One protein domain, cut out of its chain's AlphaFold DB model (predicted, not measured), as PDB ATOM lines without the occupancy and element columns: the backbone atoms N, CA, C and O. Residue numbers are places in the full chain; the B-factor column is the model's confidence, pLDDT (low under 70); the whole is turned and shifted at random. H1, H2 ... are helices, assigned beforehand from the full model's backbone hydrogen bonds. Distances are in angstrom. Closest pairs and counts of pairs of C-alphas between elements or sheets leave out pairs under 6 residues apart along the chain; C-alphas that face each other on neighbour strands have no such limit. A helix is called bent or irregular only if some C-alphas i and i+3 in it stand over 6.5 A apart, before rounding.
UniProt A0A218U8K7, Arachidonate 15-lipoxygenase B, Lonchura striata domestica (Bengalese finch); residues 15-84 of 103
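Overview. This is residues 15 to 84 of the 103 residues of the protein "Arachidonate 15-lipoxygenase B" of Lonchura striata domestica (Bengalese finch) (UniProt A0A218U8K7). This is an open, hook-shaped chain of helices: the long straight helix H3 folds back after a long loop, while H2 and the short H1 reach away from the loop's other end as an arm, with no helix touching another. The printed part has 70 residues with three named helices, in the order H1, H2, H3, and no named strand; the class is all helix. The whole is extended, with a radius of gyration of the C-alphas of 21.4 A, and its outline is flat, spanning 66 by 34 by 18 A.

Arrangement. Look first at H3, residues 58 to 82, the longest helix. It is apart from H2, residues 24 to 38, with no C-alpha of the one within 8 A of the other. H1, residues 15 to 20, is apart from both H2 and H3. Compare the y values: they rise from C-alpha 24 to C-alpha 38 and fall from C-alpha 58 to C-alpha 82. In H1, H2 and H3 every O i to N i+4 pair is within hydrogen-bond range.

Along the chain. Find C-alpha 58 at (-18.345, 43.634, 45.340); from there H3 runs 36.3 A to C-alpha 82 at (-20.922, 7.451, 43.797). H2 covers 20.7 A from Met 24 to Arg 38. H1 begins at C-alpha 15, at (-44.981, -13.255, 21.256), and spans 8.7 A to Ala 20. No helix is bent.

Size, cuts and confidence. The C-alphas of Gln 15 and Ser 58 are the two farthest apart, at 67.3 A. A tight link of 3 residues joins H1 to H2, and a long link, residues 39 to 57, joins H2 to H3. Residues 72 to 84, of which 72 to 82 belong to H3, stand free. The printed part has no cut. The mean pLDDT of the printed part is 94.9, and Glu 40 is the one printed residue under 70.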
ATOM      1  N   GLN A  15     -44.450 -13.839  22.484       96.62
ATOM      2  CA  GLN A  15     -44.981 -13.255  21.256       96.62
ATOM      3  C   GLN A  15     -45.948 -12.097  21.540       96.62
ATOM      4  O   GLN A  15     -45.846 -11.049  20.900       96.62
ATOM      5  N   GLU A  16     -46.849 -12.247  22.515       95.50
ATOM      6  CA  GLU A  16     -47.764 -11.177  22.940       95.50
ATOM      7  C   GLU A  16     -47.003  -9.993  23.556       95.50
ATOM      8  O   GLU A  16     -47.331  -8.833  23.294       95.50
ATOM      9  N   PHE A  17     -45.939 -10.259  24.319       95.31
ATOM     10  CA  PHE A  17     -45.073  -9.210  24.858       95.31
ATOM     11  C   PHE A  17     -44.372  -8.415  23.744       95.31
ATOM     12  O   PHE A  17     -44.427  -7.181  23.725       95.31
ATOM     13  N   LEU A  18     -43.761  -9.107  22.777       96.50
ATOM     14  CA  LEU A  18     -43.095  -8.482  21.630       96.50
ATOM     15  C   LEU A  18     -44.084  -7.709  20.741       96.50
ATOM     16  O   LEU A  18     -43.747  -6.637  20.225       96.50
ATOM     17  N   ALA A  19     -45.315  -8.206  20.589       96.19
ATOM     18  CA  ALA A  19     -46.382  -7.502  19.881       96.19
ATOM     19  C   ALA A  19     -46.717  -6.154  20.546       96.19
ATOM     20  O   ALA A  19     -46.884  -5.153  19.848       96.19
ATOM     21  N   ALA A  20     -46.705  -6.082  21.881       96.44
ATOM     22  CA  ALA A  20     -47.010  -4.860  22.626       96.44
ATOM     23  C   ALA A  20     -45.901  -3.785  22.577       96.44
ATOM     24  O   ALA A  20     -46.198  -2.585  22.703       96.44
ATOM     25  N   LEU A  21     -44.635  -4.181  22.387       97.12
ATOM     26  CA  LEU A  21     -43.487  -3.269  22.299       97.12
ATOM     27  C   LEU A  21     -43.543  -2.360  21.058       97.12
ATOM     28  O   LEU A  21     -44.231  -2.689  20.095       97.12
ATOM     29  N   PRO A  22     -42.849  -1.203  21.039       97.62
ATOM     30  CA  PRO A  22     -42.784  -0.344  19.856       97.62
ATOM     31  C   PRO A  22     -42.190  -1.060  18.633       97.62
ATOM     32  O   PRO A  22     -41.316  -1.915  18.761       97.62
ATOM     33  N   ALA A  23     -42.640  -0.676  17.436       96.62
ATOM     34  CA  ALA A  23     -42.046  -1.157  16.192       96.62
ATOM     35  C   ALA A  23     -40.599  -0.655  16.033       96.62
ATOM     36  O   ALA A  23     -40.219   0.374  16.595       96.62
ATOM     37  N   MET A  24     -39.800  -1.361  15.230       96.25
ATOM     38  CA  MET A  24     -38.369  -1.074  15.048       96.25
ATOM     39  C   MET A  24     -38.085   0.370  14.618       96.25
ATOM     40  O   MET A  24     -37.173   0.998  15.148       96.25
ATOM     41  N   ASN A  25     -38.885   0.916  13.701       97.06
ATOM     42  CA  ASN A  25     -38.757   2.304  13.255       97.06
ATOM     43  C   ASN A  25     -39.040   3.302  14.390       97.06
ATOM     44  O   ASN A  25     -38.265   4.230  14.586       97.06
ATOM     45  N   THR A  26     -40.097   3.093  15.181       97.69
ATOM     46  CA  THR A  26     -40.405   3.927  16.352       97.69
ATOM     47  C   THR A  26     -39.283   3.864  17.384       97.69
ATOM     48  O   THR A  26     -38.858   4.903  17.882       97.69
ATOM     49  N   THR A  27     -38.770   2.665  17.673       97.81
ATOM     50  CA  THR A  27     -37.638   2.469  18.588       97.81
ATOM     51  C   THR A  27     -36.400   3.219  18.099       97.81
ATOM     52  O   THR A  27     -35.807   3.969  18.871       97.81
ATOM     53  N   ALA A  28     -36.043   3.084  16.819       98.00
ATOM     54  CA  ALA A  28     -34.901   3.781  16.230       98.00
ATOM     55  C   ALA A  28     -35.053   5.309  16.308       98.00
ATOM     56  O   ALA A  28     -34.126   5.994  16.736       98.00
ATOM     57  N   THR A  29     -36.233   5.842  15.974       98.12
ATOM     58  CA  THR A  29     -36.515   7.281  16.068       98.12
ATOM     59  C   THR A  29     -36.393   7.788  17.503       98.12
ATOM     60  O   THR A  29     -35.741   8.802  17.735       98.12
ATOM     61  N   VAL A  30     -36.974   7.085  18.481       97.56
ATOM     62  CA  VAL A  30     -36.888   7.483  19.897       97.56
ATOM     63  C   VAL A  30     -35.440   7.453  20.386       97.56
ATOM     64  O   VAL A  30     -35.014   8.388  21.058       97.56
ATOM     65  N   LEU A  31     -34.665   6.428  20.022       97.25
ATOM     66  CA  LEU A  31     -33.246   6.353  20.377       97.25
ATOM     67  C   LEU A  31     -32.437   7.497  19.756       97.25
ATOM     68  O   LEU A  31     -31.618   8.091  20.453       97.25
ATOM     69  N   ALA A  32     -32.687   7.840  18.491       96.75
ATOM     70  CA  ALA A  32     -32.030   8.968  17.835       96.75
ATOM     71  C   ALA A  32     -32.365  10.299  18.525       96.75
ATOM     72  O   ALA A  32     -31.462  11.076  18.829       96.75
ATOM     73  N   VAL A  33     -33.643  10.534  18.842       96.31
ATOM     74  CA  VAL A  33     -34.085  11.736  19.566       96.31
ATOM     75  C   VAL A  33     -33.435  11.812  20.947       96.31
ATOM     76  O   VAL A  33     -32.852  12.836  21.287       96.31
ATOM     77  N   LEU A  34     -33.477  10.731  21.732       95.75
ATOM     78  CA  LEU A  34     -32.856  10.697  23.060       95.75
ATOM     79  C   LEU A  34     -31.340  10.877  22.995       95.75
ATOM     80  O   LEU A  34     -30.768  11.502  23.883       95.75
ATOM     81  N   TRP A  35     -30.688  10.348  21.959       92.88
ATOM     82  CA  TRP A  35     -29.261  10.555  21.746       92.88
ATOM     83  C   TRP A  35     -28.954  12.034  21.512       92.88
ATOM     84  O   TRP A  35     -28.084  12.571  22.192       92.88
ATOM     85  N   VAL A  36     -29.706  12.705  20.631       91.38
ATOM     86  CA  VAL A  36     -29.546  14.145  20.376       91.38
ATOM     87  C   VAL A  36     -29.781  14.944  21.657       91.38
ATOM     88  O   VAL A  36     -28.889  15.676  22.062       91.38
ATOM     89  N   LEU A  37     -30.917  14.742  22.331       91.62
ATOM     90  CA  LEU A  37     -31.298  15.499  23.533       91.62
ATOM     91  C   LEU A  37     -30.385  15.248  24.744       91.62
ATOM     92  O   LEU A  37     -30.324  16.069  25.653       91.62
ATOM     93  N   ARG A  38     -29.696  14.100  24.792       86.19
ATOM     94  CA  ARG A  38     -28.736  13.782  25.858       86.19
ATOM     95  C   ARG A  38     -27.419  14.533  25.696       86.19
ATOM     96  O   ARG A  38     -26.742  14.752  26.698       86.19
ATOM     97  N   ASN A  39     -26.980  14.784  24.465       79.06
ATOM     98  CA  ASN A  39     -25.626  15.273  24.238       79.06
ATOM     99  C   ASN A  39     -25.486  16.695  24.780       79.06
ATOM    100  O   ASN A  39     -26.146  17.616  24.308       79.06
ATOM    101  N   GLU A  40     -24.605  16.853  25.768       69.06
ATOM    102  CA  GLU A  40     -24.211  18.169  26.258       69.06
ATOM    103  C   GLU A  40     -23.566  18.943  25.098       69.06
ATOM    104  O   GLU A  40     -22.689  18.400  24.410       69.06
ATOM    105  N   PRO A  41     -24.001  20.184  24.837       70.00
ATOM    106  CA  PRO A  41     -23.397  20.983  23.789       70.00
ATOM    107  C   PRO A  41     -21.935  21.290  24.154       70.00
ATOM    108  O   PRO A  41     -21.570  21.394  25.327       70.00
ATOM    109  N   MET A  42     -21.066  21.413  23.144       71.94
ATOM    110  CA  MET A  42     -19.616  21.626  23.326       71.94
ATOM    111  C   MET A  42     -19.281  22.874  24.165       71.94
ATOM    112  O   MET A  42     -18.165  22.999  24.669       71.94
ATOM    113  N   ASP A  43     -20.229  23.797  24.300       82.81
ATOM    114  CA  ASP A  43     -20.139  25.055  25.033       82.81
ATOM    115  C   ASP A  43     -20.921  25.062  26.360       82.81
ATOM    116  O   ASP A  43     -21.187  26.148  26.890       82.81
ATOM    117  N   MET A  44     -21.234  23.885  26.928       88.31
ATOM    118  CA  MET A  44     -21.906  23.759  28.231       88.31
ATOM    119  C   MET A  44     -21.257  24.662  29.293       88.31
ATOM    120  O   MET A  44     -20.038  24.660  29.507       88.31
ATOM    121  N   ARG A  45     -22.087  25.422  30.010       92.94
ATOM    122  CA  ARG A  45     -21.716  26.321  31.109       92.94
ATOM    123  C   ARG A  45     -22.233  25.748  32.436       92.94
ATOM    124  O   ARG A  45     -23.368  26.026  32.829       92.94
ATOM    125  N   PRO A  46     -21.383  25.063  33.224       94.12
ATOM    126  CA  PRO A  46     -21.798  24.464  34.488       94.12
ATOM    127  C   PRO A  46     -22.438  25.461  35.458       94.12
ATOM    128  O   PRO A  46     -22.079  26.647  35.493       94.12
ATOM    129  N   LEU A  47     -23.318  24.972  36.325       96.50
ATOM    130  CA  LEU A  47     -24.051  25.784  37.285       96.50
ATOM    131  C   LEU A  47     -23.103  26.659  38.122       96.50
ATOM    132  O   LEU A  47     -22.148  26.195  38.755       96.50
ATOM    133  N   GLY A  48     -23.369  27.963  38.145       95.38
ATOM    134  CA  GLY A  48     -22.527  28.939  38.839       95.38
ATOM    135  C   GLY A  48     -21.323  29.439  38.031       95.38
ATOM    136  O   GLY A  48     -20.536  30.240  38.555       95.38
ATOM    137  N   HIS A  49     -21.154  28.992  36.784       94.62
ATOM    138  CA  HIS A  49     -20.254  29.592  35.802       94.62
ATOM    139  C   HIS A  49     -20.948  30.758  35.082       94.62
ATOM    140  O   HIS A  49     -21.634  30.576  34.086       94.62
ATOM    141  N   TYR A  50     -20.740  31.974  35.588       95.06
ATOM    142  CA  TYR A  50     -21.266  33.206  34.993       95.06
ATOM    143  C   TYR A  50     -20.110  34.002  34.360       95.06
ATOM    144  O   TYR A  50     -19.446  34.760  35.079       95.06
ATOM    145  N   PRO A  51     -19.785  33.782  33.070       92.06
ATOM    146  CA  PRO A  51     -18.721  34.521  32.391       92.06
ATOM    147  C   PRO A  51     -19.145  35.971  32.115       92.06
ATOM    148  O   PRO A  51     -18.327  36.885  32.245       92.06
ATOM    149  N   ASP A  52     -20.434  36.179  31.842       93.88
ATOM    150  CA  ASP A  52     -21.035  37.482  31.582       93.88
ATOM    151  C   ASP A  52     -21.174  38.280  32.888       93.88
ATOM    152  O   ASP A  52     -21.840  37.879  33.850       93.88
ATOM    153  N   ARG A  53     -20.476  39.418  32.963       91.69
ATOM    154  CA  ARG A  53     -20.339  40.213  34.195       91.69
ATOM    155  C   ARG A  53     -21.444  41.254  34.334       91.69
ATOM    156  O   ARG A  53     -21.174  42.449  34.296       91.69
ATOM    157  N   HIS A  54     -22.669  40.795  34.560       95.69
ATOM    158  CA  HIS A  54     -23.793  41.692  34.850       95.69
ATOM    159  C   HIS A  54     -23.674  42.341  36.236       95.69
ATOM    160  O   HIS A  54     -23.897  43.536  36.383       95.69
ATOM    161  N   PHE A  55     -23.249  41.572  37.245       96.25
ATOM    162  CA  PHE A  55     -22.955  42.105  38.575       96.25
ATOM    163  C   PHE A  55     -21.497  42.550  38.676       96.25
ATOM    164  O   PHE A  55     -20.571  41.725  38.688       96.25
ATOM    165  N   THR A  56     -21.289  43.855  38.803       95.38
ATOM    166  CA  THR A  56     -19.949  44.454  38.913       95.38
ATOM    167  C   THR A  56     -19.577  44.740  40.368       95.38
ATOM    168  O   THR A  56     -18.393  44.724  40.733       95.38
ATOM    169  N   GLU A  57     -20.584  44.885  41.225       97.94
ATOM    170  CA  GLU A  57     -20.466  45.253  42.624       97.94
ATOM    171  C   GLU A  57     -19.811  44.147  43.458       97.94
ATOM    172  O   GLU A  57     -19.905  42.938  43.202       97.94
ATOM    173  N   SER A  58     -19.136  44.558  44.528       96.94
ATOM    174  CA  SER A  58     -18.345  43.634  45.340       96.94
ATOM    175  C   SER A  58     -19.204  42.614  46.106       96.94
ATOM    176  O   SER A  58     -18.769  41.473  46.303       96.94
ATOM    177  N   ALA A  59     -20.417  42.992  46.524       97.81
ATOM    178  CA  ALA A  59     -21.296  42.145  47.328       97.81
ATOM    179  C   ALA A  59     -21.876  40.948  46.545       97.81
ATOM    180  O   ALA A  59     -21.603  39.814  46.960       97.81
ATOM    181  N   PRO A  60     -22.549  41.118  45.388       97.19
ATOM    182  CA  PRO A  60     -23.006  39.987  44.574       97.19
ATOM    183  C   PRO A  60     -21.849  39.075  44.139       97.19
ATOM    184  O   PRO A  60     -21.935  37.850  44.244       97.19
ATOM    185  N   ARG A  61     -20.691  39.648  43.775       96.50
ATOM    186  CA  ARG A  61     -19.489  38.869  43.425       96.50
ATOM    187  C   ARG A  61     -18.963  38.018  44.588       96.50
ATOM    188  O   ARG A  61     -18.403  36.940  44.365       96.50
ATOM    189  N   ARG A  62     -19.104  38.463  45.845       97.69
ATOM    190  CA  ARG A  62     -18.801  37.631  47.031       97.69
ATOM    191  C   ARG A  62     -19.797  36.478  47.176       97.69
ATOM    192  O   ARG A  62     -19.368  35.358  47.466       97.69
ATOM    193  N   LEU A  63     -21.084  36.727  46.941       97.81
ATOM    194  CA  LEU A  63     -22.133  35.705  47.013       97.81
ATOM    195  C   LEU A  63     -21.949  34.625  45.941       97.81
ATOM    196  O   LEU A  63     -21.914  33.444  46.287       97.81
ATOM    197  N   ILE A  64     -21.685  35.007  44.688       97.50
ATOM    198  CA  ILE A  64     -21.389  34.070  43.588       97.50
ATOM    199  C   ILE A  64     -20.174  33.191  43.930       97.50
ATOM    200  O   ILE A  64     -20.207  31.969  43.775       97.50
ATOM    201  N   ARG A  65     -19.099  33.772  44.484       97.12
ATOM    202  CA  ARG A  65     -17.933  32.991  44.941       97.12
ATOM    203  C   ARG A  65     -18.296  31.996  46.047       97.12
ATOM    204  O   ARG A  65     -17.802  30.866  46.041       97.12
ATOM    205  N   ARG A  66     -19.144  32.389  47.005       98.38
ATOM    206  CA  ARG A  66     -19.637  31.491  48.064       98.38
ATOM    207  C   ARG A  66     -20.487  30.360  47.481       98.38
ATOM    208  O   ARG A  66     -20.268  29.212  47.864       98.38
ATOM    209  N   PHE A  67     -21.369  30.670  46.537       98.38
ATOM    210  CA  PHE A  67     -22.189  29.698  45.817       98.38
ATOM    211  C   PHE A  67     -21.318  28.655  45.098       98.38
ATOM    212  O   PHE A  67     -21.400  27.470  45.423       98.38
ATOM    213  N   ARG A  68     -20.352  29.088  44.273       98.00
ATOM    214  CA  ARG A  68     -19.396  28.196  43.580       98.00
ATOM    215  C   ARG A  68     -18.582  27.312  44.529       98.00
ATOM    216  O   ARG A  68     -18.267  26.166  44.217       98.00
ATOM    217  N   ARG A  69     -18.198  27.816  45.710       98.38
ATOM    218  CA  ARG A  69     -17.524  26.987  46.733       98.38
ATOM    219  C   ARG A  69     -18.446  25.901  47.285       98.38
ATOM    220  O   ARG A  69     -17.987  24.781  47.502       98.38
ATOM    221  N   ARG A  70     -19.725  26.215  47.502       98.69
ATOM    222  CA  ARG A  70     -20.714  25.239  47.973       98.69
ATOM    223  C   ARG A  70     -20.978  24.164  46.920       98.69
ATOM    224  O   ARG A  70     -20.948  22.993  47.281       98.69
ATOM    225  N   LEU A  71     -21.122  24.540  45.648       98.69
ATOM    226  CA  LEU A  71     -21.270  23.589  44.540       98.69
ATOM    227  C   LEU A  71     -20.083  22.621  44.453       98.69
ATOM    228  O   LEU A  71     -20.285  21.414  44.497       98.69
ATOM    229  N   ARG A  72     -18.839  23.116  44.508       98.44
ATOM    230  CA  ARG A  72     -17.639  22.248  44.546       98.44
ATOM    231  C   ARG A  72     -17.595  21.304  45.750       98.44
ATOM    232  O   ARG A  72     -17.026  20.218  45.680       98.44
ATOM    233  N   ARG A  73     -18.158  21.698  46.897       98.69
ATOM    234  CA  ARG A  73     -18.290  20.796  48.055       98.69
ATOM    235  C   ARG A  73     -19.353  19.722  47.805       98.69
ATOM    236  O   ARG A  73     -19.136  18.586  48.208       98.69
ATOM    237  N   ILE A  74     -20.470  20.074  47.172       98.69
ATOM    238  CA  ILE A  74     -21.534  19.128  46.807       98.69
ATOM    239  C   ILE A  74     -21.013  18.119  45.778       98.69
ATOM    240  O   ILE A  74     -21.106  16.927  46.040       98.69
ATOM    241  N   SER A  75     -20.375  18.584  44.700       98.56
ATOM    242  CA  SER A  75     -19.760  17.734  43.670       98.56
ATOM    243  C   SER A  75     -18.815  16.691  44.276       98.56
ATOM    244  O   SER A  75     -19.018  15.490  44.117       98.56
ATOM    245  N   ARG A  76     -17.863  17.121  45.120       98.69
ATOM    246  CA  ARG A  76     -16.954  16.197  45.826       98.69
ATOM    247  C   ARG A  76     -17.686  15.148  46.667       98.69
ATOM    248  O   ARG A  76     -17.285  13.990  46.672       98.69
ATOM    249  N   ARG A  77     -18.758  15.533  47.370       98.69
ATOM    250  CA  ARG A  77     -19.574  14.592  48.158       98.69
ATOM    251  C   ARG A  77     -20.322  13.603  47.268       98.69
ATOM    252  O   ARG A  77     -20.387  12.431  47.619       98.69
ATOM    253  N   ILE A  78     -20.867  14.058  46.139       98.62
ATOM    254  CA  ILE A  78     -21.554  13.198  45.167       98.62
ATOM    255  C   ILE A  78     -20.571  12.192  44.571       98.62
ATOM    256  O   ILE A  78     -20.881  11.006  44.554       98.62
ATOM    257  N   ARG A  79     -19.372  12.630  44.170       98.38
ATOM    258  CA  ARG A  79     -18.314  11.750  43.647       98.38
ATOM    259  C   ARG A  79     -17.874  10.707  44.664       98.38
ATOM    260  O   ARG A  79     -17.848   9.526  44.339       98.38
ATOM    261  N   ALA A  80     -17.613  11.125  45.903       98.50
ATOM    262  CA  ALA A  80     -17.257  10.205  46.982       98.50
ATOM    263  C   ALA A  80     -18.367   9.176  47.253       98.50
ATOM    264  O   ALA A  80     -18.085   7.993  47.391       98.50
ATOM    265  N   ARG A  81     -19.636   9.610  47.276       98.56
ATOM    266  CA  ARG A  81     -20.788   8.709  47.423       98.56
ATOM    267  C   ARG A  81     -20.881   7.736  46.249       98.56
ATOM    268  O   ARG A  81     -21.060   6.545  46.464       98.56
ATOM    269  N   ASN A  82     -20.775   8.238  45.020       98.44
ATOM    270  CA  ASN A  82     -20.922   7.451  43.797       98.44
ATOM    271  C   ASN A  82     -19.820   6.397  43.628       98.44
ATOM    272  O   ASN A  82     -20.094   5.363  43.034       98.44
ATOM    273  N   ALA A  83     -18.618   6.624  44.168       98.12
ATOM    274  CA  ALA A  83     -17.521   5.656  44.120       98.12
ATOM    275  C   ALA A  83     -17.834   4.331  44.843       98.12
ATOM    276  O   ALA A  83     -17.220   3.316  44.536       98.12
ATOM    277  N   ALA A  84     -18.783   4.332  45.785       97.50
ATOM    278  CA  ALA A  84     -19.204   3.144  46.527       97.50
ATOM    279  C   ALA A  84     -20.489   2.495  45.974       97.50
ATOM    280  O   ALA A  84     -20.988   1.539  46.564       97.50
TER     281      ALA A  84